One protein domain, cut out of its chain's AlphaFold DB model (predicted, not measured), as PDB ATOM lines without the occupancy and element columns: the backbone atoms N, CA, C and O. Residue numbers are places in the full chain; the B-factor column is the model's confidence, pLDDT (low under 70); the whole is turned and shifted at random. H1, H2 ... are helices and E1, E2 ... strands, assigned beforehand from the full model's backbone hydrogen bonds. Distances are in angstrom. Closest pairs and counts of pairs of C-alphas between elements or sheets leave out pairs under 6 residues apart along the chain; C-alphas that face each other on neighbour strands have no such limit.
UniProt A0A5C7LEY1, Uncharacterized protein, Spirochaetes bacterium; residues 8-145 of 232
ATOM      1  N   GLY A   8      10.282  53.483 -20.875       93.62
ATOM      2  CA  GLY A   8       9.032  53.947 -20.256       93.62
ATOM      3  C   GLY A   8       8.189  52.850 -19.593       93.62
ATOM      4  O   GLY A   8       7.121  53.149 -19.065       93.62
ATOM      5  N   ASP A   9       8.634  51.595 -19.639       95.62
ATOM      6  CA  ASP A   9       7.974  50.460 -18.992       95.62
ATOM      7  C   ASP A   9       8.649  50.057 -17.669       95.62
ATOM      8  O   ASP A   9       8.319  49.018 -17.106       95.62
ATOM      9  N   PHE A  10       9.578  50.867 -17.146       96.75
ATOM     10  CA  PHE A  10      10.152  50.634 -15.820       96.75
ATOM     11  C   PHE A  10       9.070  50.524 -14.742       96.75
ATOM     12  O   PHE A  10       8.126  51.313 -14.721       96.75
ATOM     13  N   GLY A  11       9.197  49.539 -13.853       96.62
ATOM     14  CA  GLY A  11       8.244  49.278 -12.775       96.62
ATOM     15  C   GLY A  11       6.916  48.661 -13.223       96.62
ATOM     16  O   GLY A  11       6.147  48.224 -12.364       96.62
ATOM     17  N   LYS A  12       6.637  48.582 -14.533       96.69
ATOM     18  CA  LYS A  12       5.414  47.956 -15.052       96.69
ATOM     19  C   LYS A  12       5.486  46.437 -14.982       96.69
ATOM     20  O   LYS A  12       6.562  45.837 -14.907       96.69
ATOM     21  N   LEU A  13       4.307  45.823 -15.037       96.38
ATOM     22  CA  LEU A  13       4.153  44.380 -14.970       96.38
ATOM     23  C   LEU A  13       4.194  43.744 -16.361       96.38
ATOM     24  O   LEU A  13       3.638  44.258 -17.334       96.38
ATOM     25  N   ALA A  14       4.833  42.586 -16.445       95.38
ATOM     26  CA  ALA A  14       4.971  41.807 -17.664       95.38
ATOM     27  C   ALA A  14       4.985  40.303 -17.362       95.38
ATOM     28  O   ALA A  14       5.152  39.878 -16.221       95.38
ATOM     29  N   ARG A  15       4.850  39.480 -18.401       94.19
ATOM     30  CA  ARG A  15       5.123  38.039 -18.363       94.19
ATOM     31  C   ARG A  15       6.120  37.654 -19.461       94.19
ATOM     32  O   ARG A  15       5.942  38.045 -20.617       94.19
ATOM     33  N   PRO A  16       7.149  36.855 -19.143       94.56
ATOM     34  CA  PRO A  16       7.969  36.179 -20.132       94.56
ATOM     35  C   PRO A  16       7.146  35.233 -20.994       94.56
ATOM     36  O   PRO A  16       6.374  34.421 -20.487       94.56
ATOM     37  N   LYS A  17       7.371  35.289 -22.306       92.12
ATOM     38  CA  LYS A  17       6.802  34.342 -23.263       92.12
ATOM     39  C   LYS A  17       7.282  32.923 -23.006       92.12
ATOM     40  O   LYS A  17       6.515  31.984 -23.187       92.12
ATOM     41  N   THR A  18       8.538  32.814 -22.593       93.50
ATOM     42  CA  THR A  18       9.232  31.585 -22.227       93.50
ATOM     43  C   THR A  18      10.167  31.927 -21.071       93.50
ATOM     44  O   THR A  18      11.050  32.766 -21.242       93.50
ATOM     45  N   LEU A  19       9.983  31.310 -19.902       95.19
ATOM     46  CA  LEU A  19      10.826  31.564 -18.724       95.19
ATOM     47  C   LEU A  19      12.287  31.161 -18.948       95.19
ATOM     48  O   LEU A  19      13.181  31.807 -18.413       95.19
ATOM     49  N   THR A  20      12.541  30.140 -19.773       95.69
ATOM     50  CA  THR A  20      13.909  29.703 -20.082       95.69
ATOM     51  C   THR A  20      14.637  30.556 -21.117       95.69
ATOM     52  O   THR A  20      15.832  30.364 -21.303       95.69
ATOM     53  N   ASP A  21      13.971  31.504 -21.784       94.19
ATOM     54  CA  ASP A  21      14.609  32.411 -22.754       94.19
ATOM     55  C   ASP A  21      15.212  33.637 -22.042       94.19
ATOM     56  O   ASP A  21      14.926  34.792 -22.377       94.19
ATOM     57  N   VAL A  22      16.037  33.369 -21.028       95.31
ATOM     58  CA  VAL A  22      16.592  34.353 -20.089       95.31
ATOM     59  C   VAL A  22      18.114  34.280 -20.033       95.31
ATOM     60  O   VAL A  22      18.699  33.225 -20.269       95.31
ATOM     61  N   PHE A  23      18.750  35.401 -19.717       95.81
ATOM     62  CA  PHE A  23      20.158  35.498 -19.345       95.81
ATOM     63  C   PHE A  23      20.246  35.822 -17.856       95.81
ATOM     64  O   PHE A  23      19.551  36.724 -17.390       95.81
ATOM     65  N   LEU A  24      21.088  35.107 -17.118       94.75
ATOM     66  CA  LEU A  24      21.320  35.389 -15.706       94.75
ATOM     67  C   LEU A  24      22.579  36.237 -15.567       94.75
ATOM     68  O   LEU A  24      23.673  35.769 -15.870       94.75
ATOM     69  N   LEU A  25      22.419  37.476 -15.118       93.56
ATOM     70  CA  LEU A  25      23.539  38.368 -14.836       93.56
ATOM     71  C   LEU A  25      23.811  38.389 -13.334       93.56
ATOM     72  O   LEU A  25      22.888  38.603 -12.551       93.56
ATOM     73  N   ASN A  26      25.076  38.239 -12.942       91.75
ATOM     74  CA  ASN A  26      25.543  38.548 -11.593       91.75
ATOM     75  C   ASN A  26      26.280  39.898 -11.621       91.75
ATOM     76  O   ASN A  26      27.446  39.921 -12.022       91.75
ATOM     77  N   PRO A  27      25.653  41.017 -11.217       86.75
ATOM     78  CA  PRO A  27      26.283  42.335 -11.308       86.75
ATOM     79  C   PRO A  27      27.582  42.444 -10.502       86.75
ATOM     80  O   PRO A  27      28.494  43.148 -10.918       86.75
ATOM     81  N   SER A  28      27.690  41.731  -9.376       86.75
ATOM     82  CA  SER A  28      28.870  41.772  -8.504       86.75
ATOM     83  C   SER A  28      30.056  40.981  -9.055       86.75
ATOM     84  O   SER A  28      31.197  41.309  -8.749       86.75
ATOM     85  N   ALA A  29      29.797  39.945  -9.857       85.56
ATOM     86  CA  ALA A  29      30.827  39.065 -10.415       85.56
ATOM     87  C   ALA A  29      31.123  39.326 -11.903       85.56
ATOM     88  O   ALA A  29      31.938  38.618 -12.489       85.56
ATOM     89  N   THR A  30      30.466  40.312 -12.521       85.12
ATOM     90  CA  THR A  30      30.619  40.629 -13.949       85.12
ATOM     91  C   THR A  30      31.348  41.966 -14.102       85.12
ATOM     92  O   THR A  30      30.688  43.002 -14.191       85.12
ATOM     93  N   PRO A  31      32.696  41.977 -14.097       76.12
ATOM     94  CA  PRO A  31      33.471  43.212 -14.193       76.12
ATOM     95  C   PRO A  31      33.342  43.876 -15.573       76.12
ATOM     96  O   PRO A  31      33.366  45.101 -15.649       76.12
ATOM     97  N   ASP A  32      33.151  43.082 -16.635       90.44
ATOM     98  CA  ASP A  32      32.912  43.567 -17.996       90.44
ATOM     99  C   ASP A  32      31.532  43.123 -18.506       90.44
ATOM    100  O   ASP A  32      31.296  41.964 -18.860       90.44
ATOM    101  N   LEU A  33      30.591  44.067 -18.512       90.94
ATOM    102  CA  LEU A  33      29.219  43.843 -18.960       90.94
ATOM    103  C   LEU A  33      29.112  43.689 -20.484       90.94
ATOM    104  O   LEU A  33      28.190  43.025 -20.968       90.94
ATOM    105  N   GLU A  34      30.001  44.334 -21.238       92.31
ATOM    106  CA  GLU A  34      29.970  44.322 -22.697       92.31
ATOM    107  C   GLU A  34      30.405  42.960 -23.226       92.31
ATOM    108  O   GLU A  34      29.631  42.320 -23.952       92.31
ATOM    109  N   ASP A  35      31.570  42.486 -22.787       93.06
ATOM    110  CA  ASP A  35      32.095  41.173 -23.162       93.06
ATOM    111  C   ASP A  35      31.127  40.065 -22.749       93.06
ATOM    112  O   ASP A  35      30.720  39.243 -23.581       93.06
ATOM    113  N   TRP A  36      30.642  40.116 -21.500       94.69
ATOM    114  CA  TRP A  36      29.661  39.158 -20.993       94.69
ATOM    115  C   TRP A  36      28.411  39.101 -21.876       94.69
ATOM    116  O   TRP A  36      27.956  38.016 -22.257       94.69
ATOM    117  N   TRP A  37      27.838  40.254 -22.234       94.81
ATOM    118  CA  TRP A  37      26.614  40.283 -23.029       94.81
ATOM    119  C   TRP A  37      26.844  39.796 -24.460       94.81
ATOM    120  O   TRP A  37      26.003  39.068 -25.001       94.81
ATOM    121  N   ILE A  38      27.950  40.192 -25.093       93.12
ATOM    122  CA  ILE A  38      28.282  39.786 -26.463       93.12
ATOM    123  C   ILE A  38      28.470  38.269 -26.533       93.12
ATOM    124  O   ILE A  38      27.876  37.626 -27.410       93.12
ATOM    125  N   GLU A  39      29.229  37.697 -25.599       93.81
ATOM    126  CA  GLU A  39      29.495  36.263 -25.528       93.81
ATOM    127  C   GLU A  39      28.207  35.465 -25.301       93.81
ATOM    128  O   GLU A  39      27.828  34.636 -26.136       93.81
ATOM    129  N   ASN A  40      27.462  35.777 -24.237       93.06
ATOM    130  CA  ASN A  40      26.226  35.069 -23.901       93.06
ATOM    131  C   ASN A  40      25.189  35.171 -25.022       93.06
ATOM    132  O   ASN A  40      24.497  34.204 -25.355       93.06
ATOM    133  N   ARG A  41      25.095  36.336 -25.671       92.62
ATOM    134  CA  ARG A  41      24.210  36.524 -26.819       92.62
ATOM    135  C   ARG A  41      24.629  35.644 -27.999       92.62
ATOM    136  O   ARG A  41      23.745  35.080 -28.647       92.62
ATOM    137  N   LYS A  42      25.928  35.528 -28.291       93.50
ATOM    138  CA  LYS A  42      26.462  34.667 -29.361       93.50
ATOM    139  C   LYS A  42      26.185  33.189 -29.073       93.50
ATOM    140  O   LYS A  42      25.709  32.479 -29.962       93.50
ATOM    141  N   LEU A  43      26.400  32.745 -27.836       92.81
ATOM    142  CA  LEU A  43      26.112  31.375 -27.401       92.81
ATOM    143  C   LEU A  43      24.616  31.046 -27.517       92.81
ATOM    144  O   LEU A  43      24.238  30.057 -28.137       92.81
ATOM    145  N   SER A  44      23.748  31.953 -27.067       91.38
ATOM    146  CA  SER A  44      22.289  31.813 -27.194       91.38
ATOM    147  C   SER A  44      21.787  31.751 -28.646       91.38
ATOM    148  O   SER A  44      20.738  31.171 -28.916       91.38
ATOM    149  N   TYR A  45      22.495  32.349 -29.611       89.81
ATOM    150  CA  TYR A  45      22.142  32.196 -31.031       89.81
ATOM    151  C   TYR A  45      22.668  30.908 -31.657       89.81
ATOM    152  O   TYR A  45      22.071  30.428 -32.616       89.81
ATOM    153  N   SER A  46      23.787  30.388 -31.158       90.56
ATOM    154  CA  SER A  46      24.429  29.189 -31.705       90.56
ATOM    155  C   SER A  46      23.894  27.894 -31.093       90.56
ATOM    156  O   SER A  46      24.010  26.848 -31.723       90.56
ATOM    157  N   SER A  47      23.254  27.956 -29.923       92.06
ATOM    158  CA  SER A  47      22.641  26.799 -29.274       92.06
ATOM    159  C   SER A  47      21.225  27.090 -28.780       92.06
ATOM    160  O   SER A  47      20.969  28.037 -28.038       92.06
ATOM    161  N   THR A  48      20.295  26.206 -29.145       87.38
ATOM    162  CA  THR A  48      18.895  26.237 -28.696       87.38
ATOM    163  C   THR A  48      18.707  25.772 -27.249       87.38
ATOM    164  O   THR A  48      17.609  25.905 -26.702       87.38
ATOM    165  N   THR A  49      19.733  25.168 -26.642       92.56
ATOM    166  CA  THR A  49      19.700  24.685 -25.252       92.56
ATOM    167  C   THR A  49      20.498  25.566 -24.308       92.56
ATOM    168  O   THR A  49      20.213  25.535 -23.120       92.56
ATOM    169  N   PHE A  50      21.393  26.422 -24.816       94.12
ATOM    170  CA  PHE A  50      22.302  27.235 -24.004       94.12
ATOM    171  C   PHE A  50      21.629  27.902 -22.800       94.12
ATOM    172  O   PHE A  50      22.075  27.716 -21.677       94.12
ATOM    173  N   ASN A  51      20.523  28.627 -22.997       94.19
ATOM    174  CA  ASN A  51      19.847  29.311 -21.891       94.19
ATOM    175  C   ASN A  51      19.264  28.336 -20.844       94.19
ATOM    176  O   ASN A  51      19.228  28.652 -19.657       94.19
ATOM    177  N   LYS A  52      18.824  27.146 -21.270       95.19
ATOM    178  CA  LYS A  52      18.307  26.086 -20.386       95.19
ATOM    179  C   LYS A  52      19.440  25.454 -19.584       95.19
ATOM    180  O   LYS A  52      19.295  25.272 -18.380       95.19
ATOM    181  N   ASP A  53      20.551  25.172 -20.257       94.75
ATOM    182  CA  ASP A  53      21.744  24.576 -19.660       94.75
ATOM    183  C   ASP A  53      22.398  25.564 -18.682       94.75
ATOM    184  O   ASP A  53      22.750  25.185 -17.571       94.75
ATOM    185  N   MET A  54      22.456  26.853 -19.044       94.69
ATOM    186  CA  MET A  54      22.886  27.949 -18.172       94.69
ATOM    187  C   MET A  54      22.010  28.026 -16.917       94.69
ATOM    188  O   MET A  54      22.546  28.022 -15.817       94.69
ATOM    189  N   LEU A  55      20.678  28.038 -17.050       94.44
ATOM    190  CA  LEU A  55      19.769  28.043 -15.896       94.44
ATOM    191  C   LEU A  55      19.997  26.842 -14.970       94.44
ATOM    192  O   LEU A  55      20.164  27.017 -13.764       94.44
ATOM    193  N   ALA A  56      20.007  25.632 -15.531       94.12
ATOM    194  CA  ALA A  56      20.185  24.409 -14.756       94.12
ATOM    195  C   ALA A  56      21.563  24.362 -14.076       94.12
ATOM    196  O   ALA A  56      21.657  23.995 -12.907       94.12
ATOM    197  N   GLY A  57      22.615  24.786 -14.784       93.56
ATOM    198  CA  GLY A  57      23.980  24.854 -14.271       93.56
ATOM    199  C   GLY A  57      24.150  25.897 -13.168       93.56
ATOM    200  O   GLY A  57      24.733  25.590 -12.134       93.56
ATOM    201  N   THR A  58      23.596  27.103 -13.337       93.19
ATOM    202  CA  THR A  58      23.683  28.174 -12.329       93.19
ATOM    203  C   THR A  58      22.983  27.804 -11.026       93.19
ATOM    204  O   THR A  58      23.497  28.111  -9.954       93.19
ATOM    205  N   TYR A  59      21.826  27.144 -11.099       92.44
ATOM    206  CA  TYR A  59      21.072  26.749  -9.906       92.44
ATOM    207  C   TYR A  59      21.400  25.334  -9.404       92.44
ATOM    208  O   TYR A  59      20.902  24.942  -8.351       92.44
ATOM    209  N   GLY A  60      22.213  24.563 -10.133       93.19
ATOM    210  CA  GLY A  60      22.573  23.188  -9.775       93.19
ATOM    211  C   GLY A  60      21.380  22.227  -9.704       93.19
ATOM    212  O   GLY A  60      21.436  21.235  -8.983       93.19
ATOM    213  N   MET A  61      20.282  22.519 -10.409       92.94
ATOM    214  CA  MET A  61      19.030  21.761 -10.318       92.94
ATOM    215  C   MET A  61      18.343  21.606 -11.676       92.94
ATOM    216  O   MET A  61      18.537  22.397 -12.599       92.94
ATOM    217  N   ASN A  62      17.499  20.579 -11.802       94.50
ATOM    218  CA  ASN A  62      16.663  20.398 -12.988       94.50
ATOM    219  C   ASN A  62      15.613  21.521 -13.076       94.50
ATOM    220  O   ASN A  62      15.053  21.934 -12.064       94.50
ATOM    221  N   LEU A  63      15.291  21.968 -14.292       95.31
ATOM    222  CA  LEU A  63      14.281  23.000 -14.538       95.31
ATOM    223  C   LEU A  63      12.881  22.644 -14.007       95.31
ATOM    224  O   LEU A  63      12.170  23.541 -13.569       95.31
ATOM    225  N   ASP A  64      12.482  21.366 -14.030       95.19
ATOM    226  CA  ASP A  64      11.205  20.917 -13.447       95.19
ATOM    227  C   ASP A  64      11.160  21.220 -11.928       95.19
ATOM    228  O   ASP A  64      10.106  21.578 -11.409       95.19
ATOM    229  N   VAL A  65      12.303  21.120 -11.233       94.69
ATOM    230  CA  VAL A  65      12.439  21.451  -9.802       94.69
ATOM    231  C   VAL A  65      12.557  22.957  -9.607       94.69
ATOM    232  O   VAL A  65      11.866  23.513  -8.769       94.69
ATOM    233  N   LEU A  66      13.369  23.640 -10.421       94.56
ATOM    234  CA  LEU A  66      13.539  25.094 -10.338       94.56
ATOM    235  C   LEU A  66      12.189  25.818 -10.417       94.56
ATOM    236  O   LEU A  66      11.902  26.702  -9.619       94.56
ATOM    237  N   PHE A  67      11.348  25.430 -11.375       94.94
ATOM    238  CA  PHE A  67      10.069  26.086 -11.633       94.94
ATOM    239  C   PHE A  67       8.869  25.408 -10.950       94.94
ATOM    240  O   PHE A  67       7.735  25.756 -11.284       94.94
ATOM    241  N   SER A  68       9.076  24.474 -10.010       93.00
ATOM    242  CA  SER A  68       7.981  23.738  -9.344       93.00
ATOM    243  C   SER A  68       7.005  24.649  -8.606       93.00
ATOM    244  O   SER A  68       5.810  24.367  -8.536       93.00
ATOM    245  N   ASP A  69       7.528  25.753  -8.084       91.50
ATOM    246  CA  ASP A  69       6.800  26.700  -7.242       91.50
ATOM    247  C   ASP A  69       6.072  27.782  -8.043       91.50
ATOM    248  O   ASP A  69       5.346  28.603  -7.479       91.50
ATOM    249  N   LEU A  70       6.285  27.826  -9.359       93.62
ATOM    250  CA  LEU A  70       5.600  28.763 -10.231       93.62
ATOM    251  C   LEU A  70       4.356  28.112 -10.832       93.62
ATOM    252  O   LEU A  70       4.384  26.996 -11.348       93.62
ATOM    253  N   SER A  71       3.268  28.875 -10.857       91.81
ATOM    254  CA  SER A  71       2.070  28.536 -11.614       91.81
ATOM    255  C   SER A  71       1.870  29.542 -12.731       91.81
ATOM    256  O   SER A  71       1.833  30.748 -12.490       91.81
ATOM    257  N   ILE A  72       1.675  29.035 -13.949       90.56
ATOM    258  CA  ILE A  72       1.322  29.818 -15.143       90.56
ATOM    259  C   ILE A  72       0.101  30.728 -14.935       90.56
ATOM    260  O   ILE A  72       0.017  31.782 -15.558       90.56
ATOM    261  N   ASP A  73      -0.821  30.353 -14.046       89.75
ATOM    262  CA  ASP A  73      -2.039  31.126 -13.806       89.75
ATOM    263  C   ASP A  73      -1.776  32.359 -12.912       89.75
ATOM    264  O   ASP A  73      -2.466  33.369 -13.044       89.75
ATOM    265  N   SER A  74      -0.758  32.329 -12.041       91.00
ATOM    266  CA  SER A  74      -0.550  33.360 -11.006       91.00
ATOM    267  C   SER A  74       0.739  34.164 -11.145       91.00
ATOM    268  O   SER A  74       0.783  35.318 -10.706       91.00
ATOM    269  N   TYR A  75       1.784  33.595 -11.749       94.50
ATOM    270  CA  TYR A  75       3.072  34.278 -11.795       94.50
ATOM    271  C   TYR A  75       3.022  35.510 -12.702       94.50
ATOM    272  O   TYR A  75       2.257  35.591 -13.668       94.50
ATOM    273  N   HIS A  76       3.864  36.481 -12.394       95.00
ATOM    274  CA  HIS A  76       4.120  37.633 -13.247       95.00
ATOM    275  C   HIS A  76       5.482  38.220 -12.888       95.00
ATOM    276  O   HIS A  76       6.181  37.721 -12.006       95.00
ATOM    277  N   CYS A  77       5.899  39.252 -13.606       96.06
ATOM    278  CA  CYS A  77       7.174  39.900 -13.376       96.06
ATOM    279  C   CYS A  77       6.998  41.411 -13.321       96.06
ATOM    280  O   CYS A  77       6.159  41.963 -14.031       96.06
ATOM    281  N   GLN A  78       7.827  42.075 -12.528       97.06
ATOM    282  CA  GLN A  78       7.989  43.521 -12.554       97.06
ATOM    283  C   GLN A  78       9.288  43.865 -13.276       97.06
ATOM    284  O   GLN A  78      10.315  43.232 -13.039       97.06
ATOM    285  N   ILE A  79       9.253  44.866 -14.152       97.75
ATOM    286  CA  ILE A  79      10.448  45.357 -14.840       97.75
ATOM    287  C   ILE A  79      11.279  46.201 -13.871       97.75
ATOM    288  O   ILE A  79      10.823  47.246 -13.415       97.75
ATOM    289  N   THR A  80      12.504  45.763 -13.585       97.00
ATOM    290  CA  THR A  80      13.373  46.357 -12.554       97.00
ATOM    291  C   THR A  80      14.707  46.861 -13.079       97.00
ATOM    292  O   THR A  80      15.417  47.560 -12.365       97.00
ATOM    293  N   SER A  81      15.081  46.537 -14.316       97.19
ATOM    294  CA  SER A  81      16.282  47.104 -14.931       97.19
ATOM    295  C   SER A  81      16.266  46.997 -16.451       97.19
ATOM    296  O   SER A  81      15.459  46.282 -17.048       97.19
ATOM    297  N   PHE A  82      17.180  47.711 -17.102       97.44
ATOM    298  CA  PHE A  82      17.380  47.649 -18.544       97.44
ATOM    299  C   PHE A  82      18.858  47.560 -18.881       97.44
ATOM    300  O   PHE A  82      19.651  48.390 -18.448       97.44
ATOM    301  N   LEU A  83      19.212  46.611 -19.742       96.75
ATOM    302  CA  LEU A  83      20.491  46.631 -20.436       96.75
ATOM    303  C   LEU A  83      20.328  47.458 -21.711       96.75
ATOM    304  O   LEU A  83      19.595  47.063 -22.626       96.75
ATOM    305  N   VAL A  84      21.004  48.600 -21.783       96.12
ATOM    306  CA  VAL A  84      20.934  49.529 -22.915       96.12
ATOM    307  C   VAL A  84      22.269  49.630 -23.633       96.12
ATOM    308  O   VAL A  84      23.320  49.589 -23.010       96.12
ATOM    309  N   LEU A  85      22.220  49.802 -24.953       94.56
ATOM    310  CA  LEU A  85      23.378  50.179 -25.761       94.56
ATOM    311  C   LEU A  85      23.333  51.686 -26.025       94.56
ATOM    312  O   LEU A  85      22.380  52.166 -26.657       94.56
ATOM    313  N   VAL A  86      24.357  52.412 -25.577       91.62
ATOM    314  CA  VAL A  86      24.489  53.866 -25.733       91.62
ATOM    315  C   VAL A  86      25.890  54.195 -26.220       91.62
ATOM    316  O   VAL A  86      26.857  53.895 -25.540       91.62
ATOM    317  N   SER A  87      25.998  54.841 -27.384       89.81
ATOM    318  CA  SER A  87      27.298  55.227 -27.964       89.81
ATOM    319  C   SER A  87      28.308  54.070 -28.027       89.81
ATOM    320  O   SER A  87      29.477  54.262 -27.731       89.81
ATOM    321  N   SER A  88      27.833  52.882 -28.413       88.50
ATOM    322  CA  SER A  88      28.601  51.627 -28.471       88.50
ATOM    323  C   SER A  88      28.935  50.970 -27.130       88.50
ATOM    324  O   SER A  88      29.392  49.844 -27.160       88.50
ATOM    325  N   GLU A  89      28.594  51.571 -25.990       91.81
ATOM    326  CA  GLU A  89      28.793  50.964 -24.668       91.81
ATOM    327  C   GLU A  89      27.503  50.333 -24.134       91.81
ATOM    328  O   GLU A  89      26.405  50.902 -24.268       91.81
ATOM    329  N   TYR A  90      27.624  49.181 -23.474       94.00
ATOM    330  CA  TYR A  90      26.522  48.569 -22.733       94.00
ATOM    331  C   TYR A  90      26.437  49.121 -21.313       94.00
ATOM    332  O   TYR A  90      27.427  49.189 -20.593       94.00
ATOM    333  N   LYS A  91      25.228  49.502 -20.886       94.25
ATOM    334  CA  LYS A  91      24.965  50.009 -19.532       94.25
ATOM    335  C   LYS A  91      23.772  49.296 -18.926       94.25
ATOM    336  O   LYS A  91      22.741  49.149 -19.586       94.25
ATOM    337  N   LEU A  92      23.909  48.877 -17.673       95.62
ATOM    338  CA  LEU A  92      22.802  48.368 -16.876       95.62
ATOM    339  C   LEU A  92      22.180  49.532 -16.102       95.62
ATOM    340  O   LEU A  92      22.836  50.147 -15.267       95.62
ATOM    341  N   LEU A  93      20.925  49.844 -16.406       95.69
ATOM    342  CA  LEU A  93      20.146  50.862 -15.711       95.69
ATOM    343  C   LEU A  93      19.241  50.166 -14.701       95.69
ATOM    344  O   LEU A  93      18.407  49.355 -15.100       95.69
ATOM    345  N   THR A  94      19.397  50.470 -13.419       95.75
ATOM    346  CA  THR A  94      18.657  49.829 -12.318       95.75
ATOM    347  C   THR A  94      17.781  50.809 -11.545       95.75
ATOM    348  O   THR A  94      16.893  50.381 -10.813       95.75
ATOM    349  N   THR A  95      17.987  52.118 -11.717       96.44
ATOM    350  CA  THR A  95      17.224  53.155 -11.011       96.44
ATOM    351  C   THR A  95      16.363  53.986 -11.957       96.44
ATOM    352  O   THR A  95      16.683  54.171 -13.135       96.44
ATOM    353  N   LEU A  96      15.269  54.538 -11.425       95.44
ATOM    354  CA  LEU A  96      14.370  55.413 -12.180       95.44
ATOM    355  C   LEU A  96      15.097  56.658 -12.720       95.44
ATOM    356  O   LEU A  96      14.870  57.060 -13.857       95.44
ATOM    357  N   GLU A  97      16.014  57.230 -11.938       96.06
ATOM    358  CA  GLU A  97      16.801  58.408 -12.326       96.06
ATOM    359  C   GLU A  97      17.681  58.138 -13.550       96.06
ATOM    360  O   GLU A  97      17.692  58.924 -14.500       96.06
ATOM    361  N   GLN A  98      18.377  56.995 -13.568       95.25
ATOM    362  CA  GLN A  98      19.162  56.569 -14.725       95.25
ATOM    363  C   GLN A  98      18.266  56.433 -15.960       95.25
ATOM    364  O   GLN A  98      18.613  56.883 -17.051       95.25
ATOM    365  N   ILE A  99      17.088  55.840 -15.790       95.19
ATOM    366  CA  ILE A  99      16.151  55.582 -16.882       95.19
ATOM    367  C   ILE A  99      15.617  56.884 -17.474       95.19
ATOM    368  O   ILE A  99      15.675  57.055 -18.694       95.19
ATOM    369  N   GLU A 100      15.169  57.826 -16.643       94.12
ATOM    370  CA  GLU A 100      14.691  59.132 -17.106       94.12
ATOM    371  C   GLU A 100      15.816  59.966 -17.740       94.12
ATOM    372  O   GLU A 100      15.599  60.619 -18.770       94.12
ATOM    373  N   PHE A 101      17.047  59.870 -17.220       93.62
ATOM    374  CA  PHE A 101      18.219  60.484 -17.843       93.62
ATOM    375  C   PHE A 101      18.437  59.968 -19.271       93.62
ATOM    376  O   PHE A 101      18.526  60.768 -20.206       93.62
ATOM    377  N   TYR A 102      18.494  58.647 -19.478       92.62
ATOM    378  CA  TYR A 102      18.753  58.079 -20.807       92.62
ATOM    379  C   TYR A 102      17.579  58.271 -21.768       92.62
ATOM    380  O   TYR A 102      17.799  58.555 -22.946       92.62
ATOM    381  N   LYS A 103      16.344  58.201 -21.271       89.50
ATOM    382  CA  LYS A 103      15.131  58.476 -22.048       89.50
ATOM    383  C   LYS A 103      15.105  59.912 -22.577       89.50
ATOM    384  O   LYS A 103      14.790  60.116 -23.747       89.50
ATOM    385  N   THR A 104      15.505  60.886 -21.758       90.19
ATOM    386  CA  THR A 104      15.472  62.314 -22.119       90.19
ATOM    387  C   THR A 104      16.712  62.755 -22.899       90.19
ATOM    388  O   THR A 104      16.612  63.418 -23.929       90.19
ATOM    389  N   ARG A 105      17.912  62.403 -22.422       89.56
ATOM    390  CA  ARG A 105      19.189  62.929 -22.943       89.56
ATOM    391  C   ARG A 105      19.803  62.070 -24.043       89.56
ATOM    392  O   ARG A 105      20.660  62.550 -24.785       89.56
ATOM    393  N   LYS A 106      19.416  60.797 -24.150       86.31
ATOM    394  CA  LYS A 106      19.977  59.836 -25.111       86.31
ATOM    395  C   LYS A 106      18.856  59.055 -25.812       86.31
ATOM    396  O   LYS A 106      18.845  57.829 -25.753       86.31
ATOM    397  N   PRO A 107      17.971  59.717 -26.581       80.44
ATOM    398  CA  PRO A 107      16.821  59.063 -27.223       80.44
ATOM    399  C   PRO A 107      17.202  57.956 -28.225       80.44
ATOM    400  O   PRO A 107      16.372  57.138 -28.604       80.44
ATOM    401  N   LYS A 108      18.471  57.901 -28.655       85.25
ATOM    402  CA  LYS A 108      19.016  56.828 -29.505       85.25
ATOM    403  C   LYS A 108      19.420  55.564 -28.726       85.25
ATOM    404  O   LYS A 108      19.869  54.605 -29.355       85.25
ATOM    405  N   ALA A 109      19.302  55.558 -27.396       89.00
ATOM    406  CA  ALA A 109      19.588  54.400 -26.558       89.00
ATOM    407  C   ALA A 109      18.696  53.221 -26.963       89.00
ATOM    408  O   ALA A 109      17.476  53.346 -27.073       89.00
ATOM    409  N   LYS A 110      19.307  52.058 -27.204       92.62
ATOM    410  CA  LYS A 110      18.573  50.852 -27.609       92.62
ATOM    411  C   LYS A 110      18.505  49.886 -26.441       92.62
ATOM    412  O   LYS A 110      19.548  49.407 -26.006       92.62
ATOM    413  N   VAL A 111      17.299  49.537 -26.002       95.56
ATOM    414  CA  VAL A 111      17.097  48.458 -25.025       95.56
ATOM    415  C   VAL A 111      17.459  47.119 -25.672       95.56
ATOM    416  O   VAL A 111      16.934  46.755 -26.729       95.56
ATOM    417  N   LYS A 112      18.395  46.399 -25.056       95.50
ATOM    418  CA  LYS A 112      18.925  45.109 -25.518       95.50
ATOM    419  C   LYS A 112      18.383  43.954 -24.692       95.50
ATOM    420  O   LYS A 112      18.019  42.930 -25.272       95.50
ATOM    421  N   ALA A 113      18.258  44.166 -23.387       96.75
ATOM    422  CA  ALA A 113      17.581  43.269 -22.466       96.75
ATOM    423  C   ALA A 113      16.832  44.057 -21.387       96.75
ATOM    424  O   ALA A 113      17.102  45.236 -21.157       96.75
ATOM    425  N   VAL A 114      15.882  43.387 -20.754       97.88
ATOM    426  CA  VAL A 114      15.013  43.896 -19.700       97.88
ATOM    427  C   VAL A 114      15.192  42.975 -18.509       97.88
ATOM    428  O   VAL A 114      14.942  41.776 -18.627       97.88
ATOM    429  N   GLY A 115      15.665  43.521 -17.398       97.31
ATOM    430  CA  GLY A 115      15.768  42.799 -16.142       97.31
ATOM    431  C   GLY A 115      14.450  42.842 -15.400       97.31
ATOM    432  O   GLY A 115      13.759  43.866 -15.403       97.31
ATOM    433  N   VAL A 116      14.091  41.713 -14.803       96.75
ATOM    434  CA  VAL A 116      12.820  41.571 -14.105       96.75
ATOM    435  C   VAL A 116      12.991  40.905 -12.750       96.75
ATOM    436  O   VAL A 116      13.853  40.045 -12.570       96.75
ATOM    437  N   THR A 117      12.104  41.264 -11.831       95.75
ATOM    438  CA  THR A 117      11.830  40.487 -10.621       95.75
ATOM    439  C   THR A 117      10.590  39.648 -10.875       95.75
ATOM    440  O   THR A 117       9.579  40.165 -11.353       95.75
ATOM    441  N   ILE A 118      10.666  38.352 -10.598       95.69
ATOM    442  CA  ILE A 118       9.569  37.408 -10.819       95.69
ATOM    443  C   ILE A 118       8.814  37.239  -9.503       95.69
ATOM    444  O   ILE A 118       9.428  37.148  -8.447       95.69
ATOM    445  N   PHE A 119       7.491  37.169  -9.570       95.50
ATOM    446  CA  PHE A 119       6.613  36.930  -8.432       95.50
ATOM    447  C   PHE A 119       5.804  35.651  -8.669       95.50
ATOM    448  O   PHE A 119       5.300  35.442  -9.776       95.50
ATOM    449  N   LYS A 120       5.669  34.795  -7.645       93.62
ATOM    450  CA  LYS A 120       4.855  33.561  -7.718       93.62
ATOM    451  C   LYS A 120       3.354  33.875  -7.760       93.62
ATOM    452  O   LYS A 120       2.565  33.156  -8.379       93.62
ATOM    453  N   ASN A 121       2.965  34.955  -7.090       90.38
ATOM    454  CA  ASN A 121       1.606  35.468  -6.943       90.38
ATOM    455  C   ASN A 121       1.665  37.005  -6.812       90.38
ATOM    456  O   ASN A 121       2.699  37.594  -7.101       90.38
ATOM    457  N   SER A 122       0.583  37.674  -6.408       86.00
ATOM    458  CA  SER A 122       0.515  39.144  -6.313       86.00
ATOM    459  C   SER A 122       1.501  39.792  -5.331       86.00
ATOM    460  O   SER A 122       1.700  41.000  -5.420       86.00
ATOM    461  N   GLN A 123       2.078  39.040  -4.390       86.25
ATOM    462  CA  GLN A 123       2.833  39.608  -3.264       86.25
ATOM    463  C   GLN A 123       4.188  38.927  -3.024       86.25
ATOM    464  O   GLN A 123       5.104  39.553  -2.501       86.25
ATOM    465  N   GLU A 124       4.343  37.664  -3.416       93.44
ATOM    466  CA  GLU A 124       5.521  36.860  -3.100       93.44
ATOM    467  C   GLU A 124       6.539  36.868  -4.244       93.44
ATOM    468  O   GLU A 124       6.277  36.346  -5.335       93.44
ATOM    469  N   VAL A 125       7.721  37.429  -3.980       94.00
ATOM    470  CA  VAL A 125       8.867  37.359  -4.893       94.00
ATOM    471  C   VAL A 125       9.312  35.904  -5.028       94.00
ATOM    472  O   VAL A 125       9.578  35.218  -4.044       94.00
ATOM    473  N   TRP A 126       9.427  35.433  -6.265       93.44
ATOM    474  CA  TRP A 126      10.029  34.145  -6.560       93.44
ATOM    475  C   TRP A 126      11.547  34.280  -6.544       93.44
ATOM    476  O   TRP A 126      12.138  34.863  -7.454       93.44
ATOM    477  N   ASN A 127      12.168  33.725  -5.508       88.06
ATOM    478  CA  ASN A 127      13.610  33.744  -5.347       88.06
ATOM    479  C   ASN A 127      14.123  32.312  -5.142       88.06
ATOM    480  O   ASN A 127      14.061  31.805  -4.024       88.06
ATOM    481  N   PRO A 128      14.569  31.624  -6.207       80.06
ATOM    482  CA  PRO A 128      14.881  30.203  -6.116       80.06
ATOM    483  C   PRO A 128      16.091  29.879  -5.233       80.06
ATOM    484  O   PRO A 128      16.121  28.774  -4.722       80.06
ATOM    485  N   ASN A 129      17.058  30.793  -5.044       72.31
ATOM    486  CA  ASN A 129      18.268  30.547  -4.230       72.31
ATOM    487  C   ASN A 129      18.899  31.823  -3.616       72.31
ATOM    488  O   ASN A 129      20.058  31.794  -3.219       72.31
ATOM    489  N   ASP A 130      18.193  32.958  -3.592       67.88
ATOM    490  CA  ASP A 130      18.698  34.248  -3.078       67.88
ATOM    491  C   ASP A 130      20.085  34.666  -3.595       67.88
ATOM    492  O   ASP A 130      20.967  35.124  -2.876       67.88
ATOM    493  N   SER A 131      20.291  34.474  -4.896       74.19
ATOM    494  CA  SER A 131      21.605  34.571  -5.529       74.19
ATOM    495  C   SER A 131      21.981  35.979  -6.007       74.19
ATOM    496  O   SER A 131      23.013  36.149  -6.656       74.19
ATOM    497  N   GLY A 132      21.134  36.988  -5.767       82.31
ATOM    498  CA  GLY A 132      21.334  38.355  -6.272       82.31
ATOM    499  C   GLY A 132      21.369  38.470  -7.806       82.31
ATOM    500  O   GLY A 132      21.808  39.487  -8.346       82.31
ATOM    501  N   LEU A 133      20.938  37.427  -8.525       91.75
ATOM    502  CA  LEU A 133      20.990  37.373  -9.985       91.75
ATOM    503  C   LEU A 133      19.872  38.197 -10.619       91.75
ATOM    504  O   LEU A 133      18.707  38.120 -10.227       91.75
ATOM    505  N   VAL A 134      20.217  38.919 -11.680       93.50
ATOM    506  CA  VAL A 134      19.264  39.664 -12.499       93.50
ATOM    507  C   VAL A 134      18.810  38.791 -13.666       93.50
ATOM    508  O   VAL A 134      19.616  38.366 -14.495       93.50
ATOM    509  N   TRP A 135      17.499  38.561 -13.756       96.06
ATOM    510  CA  TRP A 135      16.868  37.808 -14.838       96.06
ATOM    511  C   TRP A 135      16.630  38.717 -16.045       96.06
ATOM    512  O   TRP A 135      15.667  39.482 -16.077       96.06
ATOM    513  N   LEU A 136      17.512  38.649 -17.043       97.00
ATOM    514  CA  LEU A 136      17.477  39.489 -18.239       97.00
ATOM    515  C   LEU A 136      16.778  38.787 -19.411       97.00
ATOM    516  O   LEU A 136      17.277  37.814 -19.974       97.00
ATOM    517  N   PHE A 137      15.659  39.345 -19.864       96.31
ATOM    518  CA  PHE A 137      14.927  38.892 -21.048       96.31
ATOM    519  C   PHE A 137      15.148  39.836 -22.227       96.31
ATOM    520  O   PHE A 137      15.264  41.050 -22.075       96.31
ATOM    521  N   ARG A 138      15.132  39.314 -23.458       95.00
ATOM    522  CA  ARG A 138      15.052  40.196 -24.638       95.00
ATOM    523  C   ARG A 138      13.689  40.910 -24.629       95.00
ATOM    524  O   ARG A 138      12.694  40.243 -24.361       95.00
ATOM    525  N   PRO A 139      13.579  42.190 -25.040       94.94
ATOM    526  CA  PRO A 139      12.302  42.918 -25.008       94.94
ATOM    527  C   PRO A 139      11.151  42.201 -25.725       94.94
ATOM    528  O   PRO A 139      10.017  42.210 -25.271       94.94
ATOM    529  N   ARG A 140      11.451  41.520 -26.840       91.56
ATOM    530  CA  ARG A 140      10.467  40.745 -27.617       91.56
ATOM    531  C   ARG A 140       9.962  39.480 -26.913       91.56
ATOM    532  O   ARG A 140       9.007  38.880 -27.397       91.56
ATOM    533  N   CYS A 141      10.657  39.025 -25.874       92.44
ATOM    534  CA  CYS A 141      10.328  37.831 -25.100       92.44
ATOM    535  C   CYS A 141       9.449  38.161 -23.892       92.44
ATOM    536  O   CYS A 141       9.108  37.250 -23.151       92.44
ATOM    537  N   LEU A 142       9.076  39.423 -23.694       93.75
ATOM    538  CA  LEU A 142       8.155  39.854 -22.654       93.75
ATOM    539  C   LEU A 142       6.843  40.327 -23.291       93.75
ATOM    540  O   LEU A 142       6.835  40.857 -24.405       93.75
ATOM    541  N   VAL A 143       5.745  40.121 -22.575       92.19
ATOM    542  CA  VAL A 143       4.397  40.593 -22.906       92.19
ATOM    543  C   VAL A 143       3.927  41.445 -21.739       92.19
ATOM    544  O   VAL A 143       4.104  41.038 -20.591       92.19
ATOM    545  N   ARG A 144       3.369  42.627 -22.001       93.06
ATOM    546  CA  ARG A 144       2.840  43.480 -20.931       93.06
ATOM    547  C   ARG A 144       1.656  42.789 -20.265       93.06
ATOM    548  O   ARG A 144       0.889  42.100 -20.938       93.06
ATOM    549  N   LEU A 145       1.494  42.952 -18.954       92.44
ATOM    550  CA  LEU A 145       0.420  42.259 -18.242       92.44
ATOM    551  C   LEU A 145      -0.970  42.719 -18.714       92.44
ATOM    552  O   LEU A 145      -1.909  41.929 -18.685       92.44
TER     553      LEU A 145
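AT A GLANCE: This is residues 8 to 145 of the 232 residues of an uncharacterized protein of Spirochaetes bacterium (UniProt A0A5C7LEY1). A strongly twisted antiparallel sheet forms the body, built on two long strands side by side, E3 and E5, with E4 and E1 beside E3, E7 beyond E1, and E6 then E2 beyond E5. H4 covers part of one face and H1 part of the opposite face; from H1 the chain runs on through H2, which grazes the sheet at the edge strand E2, to the small H3, off the sheet. The printed part has 138 residues, with four named helices and seven named strands in the order E1, E2, H1, H2, H3, E3, E4, H4, E5, E6, E7; the class is mixed, helices and strands. It is compact, with a radius of gyration of the C-alphas of 14.9 A, and spans 43 by 33 by 25 A.

IN THESE COORDINATES: Find C-alpha 76 at (4.120, 37.633, -13.247); from there E3, residues 76 to 86, runs 28.9 A to C-alpha 86 at (24.489, 53.866, -25.733). E5, residues 110 to 119, runs 26.5 A. Look for the shorter strands at residues 13 to 16 for E1, 22 to 25 for E2, 89 to 93 for E4, 134 to 137 for E6 and 142 to 144 for E7. H1, residues 33 to 46, starts at C-alpha 33 at (29.219, 43.843, -18.960) and is 20.0 A long. H2 is residues 50 to 59, 14.2 A; H3 is residues 63 to 66; H4 is residues 96 to 105, 14.0 A.

HOW THE PARTS SIT: Start at E3, which has E1 and E4 on one side and E5 on the other side. For E3 and E5 look at N 78 and O 117, 2.8 A; for the hairpin E3 and E4, N 84 and O 91, 2.9 A; for E1 and E3, N 14 and O 77, 2.8 A. E1 has E7 on its other side, N 15 and O 143, 2.8 A. The hairpin E5 and E6 has N 114 and O 137 at 2.8 A, and E6 and E2 have N 23 and O 136 at 2.8 A. H4 lies over E3 at a height over the sheet of 9.9 A, slantwise to the strands. H1 is on the opposite face at a height of 9.4 A, only just over E2 and E4, with 3 of its C-alphas falling on each; the closest C-alphas of H1 and E4 are those of Glu 34 and Tyr 90, 5.5 A. H1 and H2 only just touch, only at the corner, with 3 pairs of C-alphas within 8 A, the closest Ser 44 and Phe 50, 5.6 A. H2 and H3 touch, the closest C-alphas being those of Ala 56 and Leu 63, 6.1 A. In H1, H2 and H4 every O i to N i+4 pair is within hydrogen-bond range; H3 is too short for one.

THE WHOLE: The two C-alphas farthest apart, of Val 65 and Arg 105, are 44.0 A apart. The printed part has no cut. The link from E5 to E6, residues 120 to 133, is long, and in it residue 130 is the one printed residue with pLDDT under 70; the mean of the printed part is 92.5.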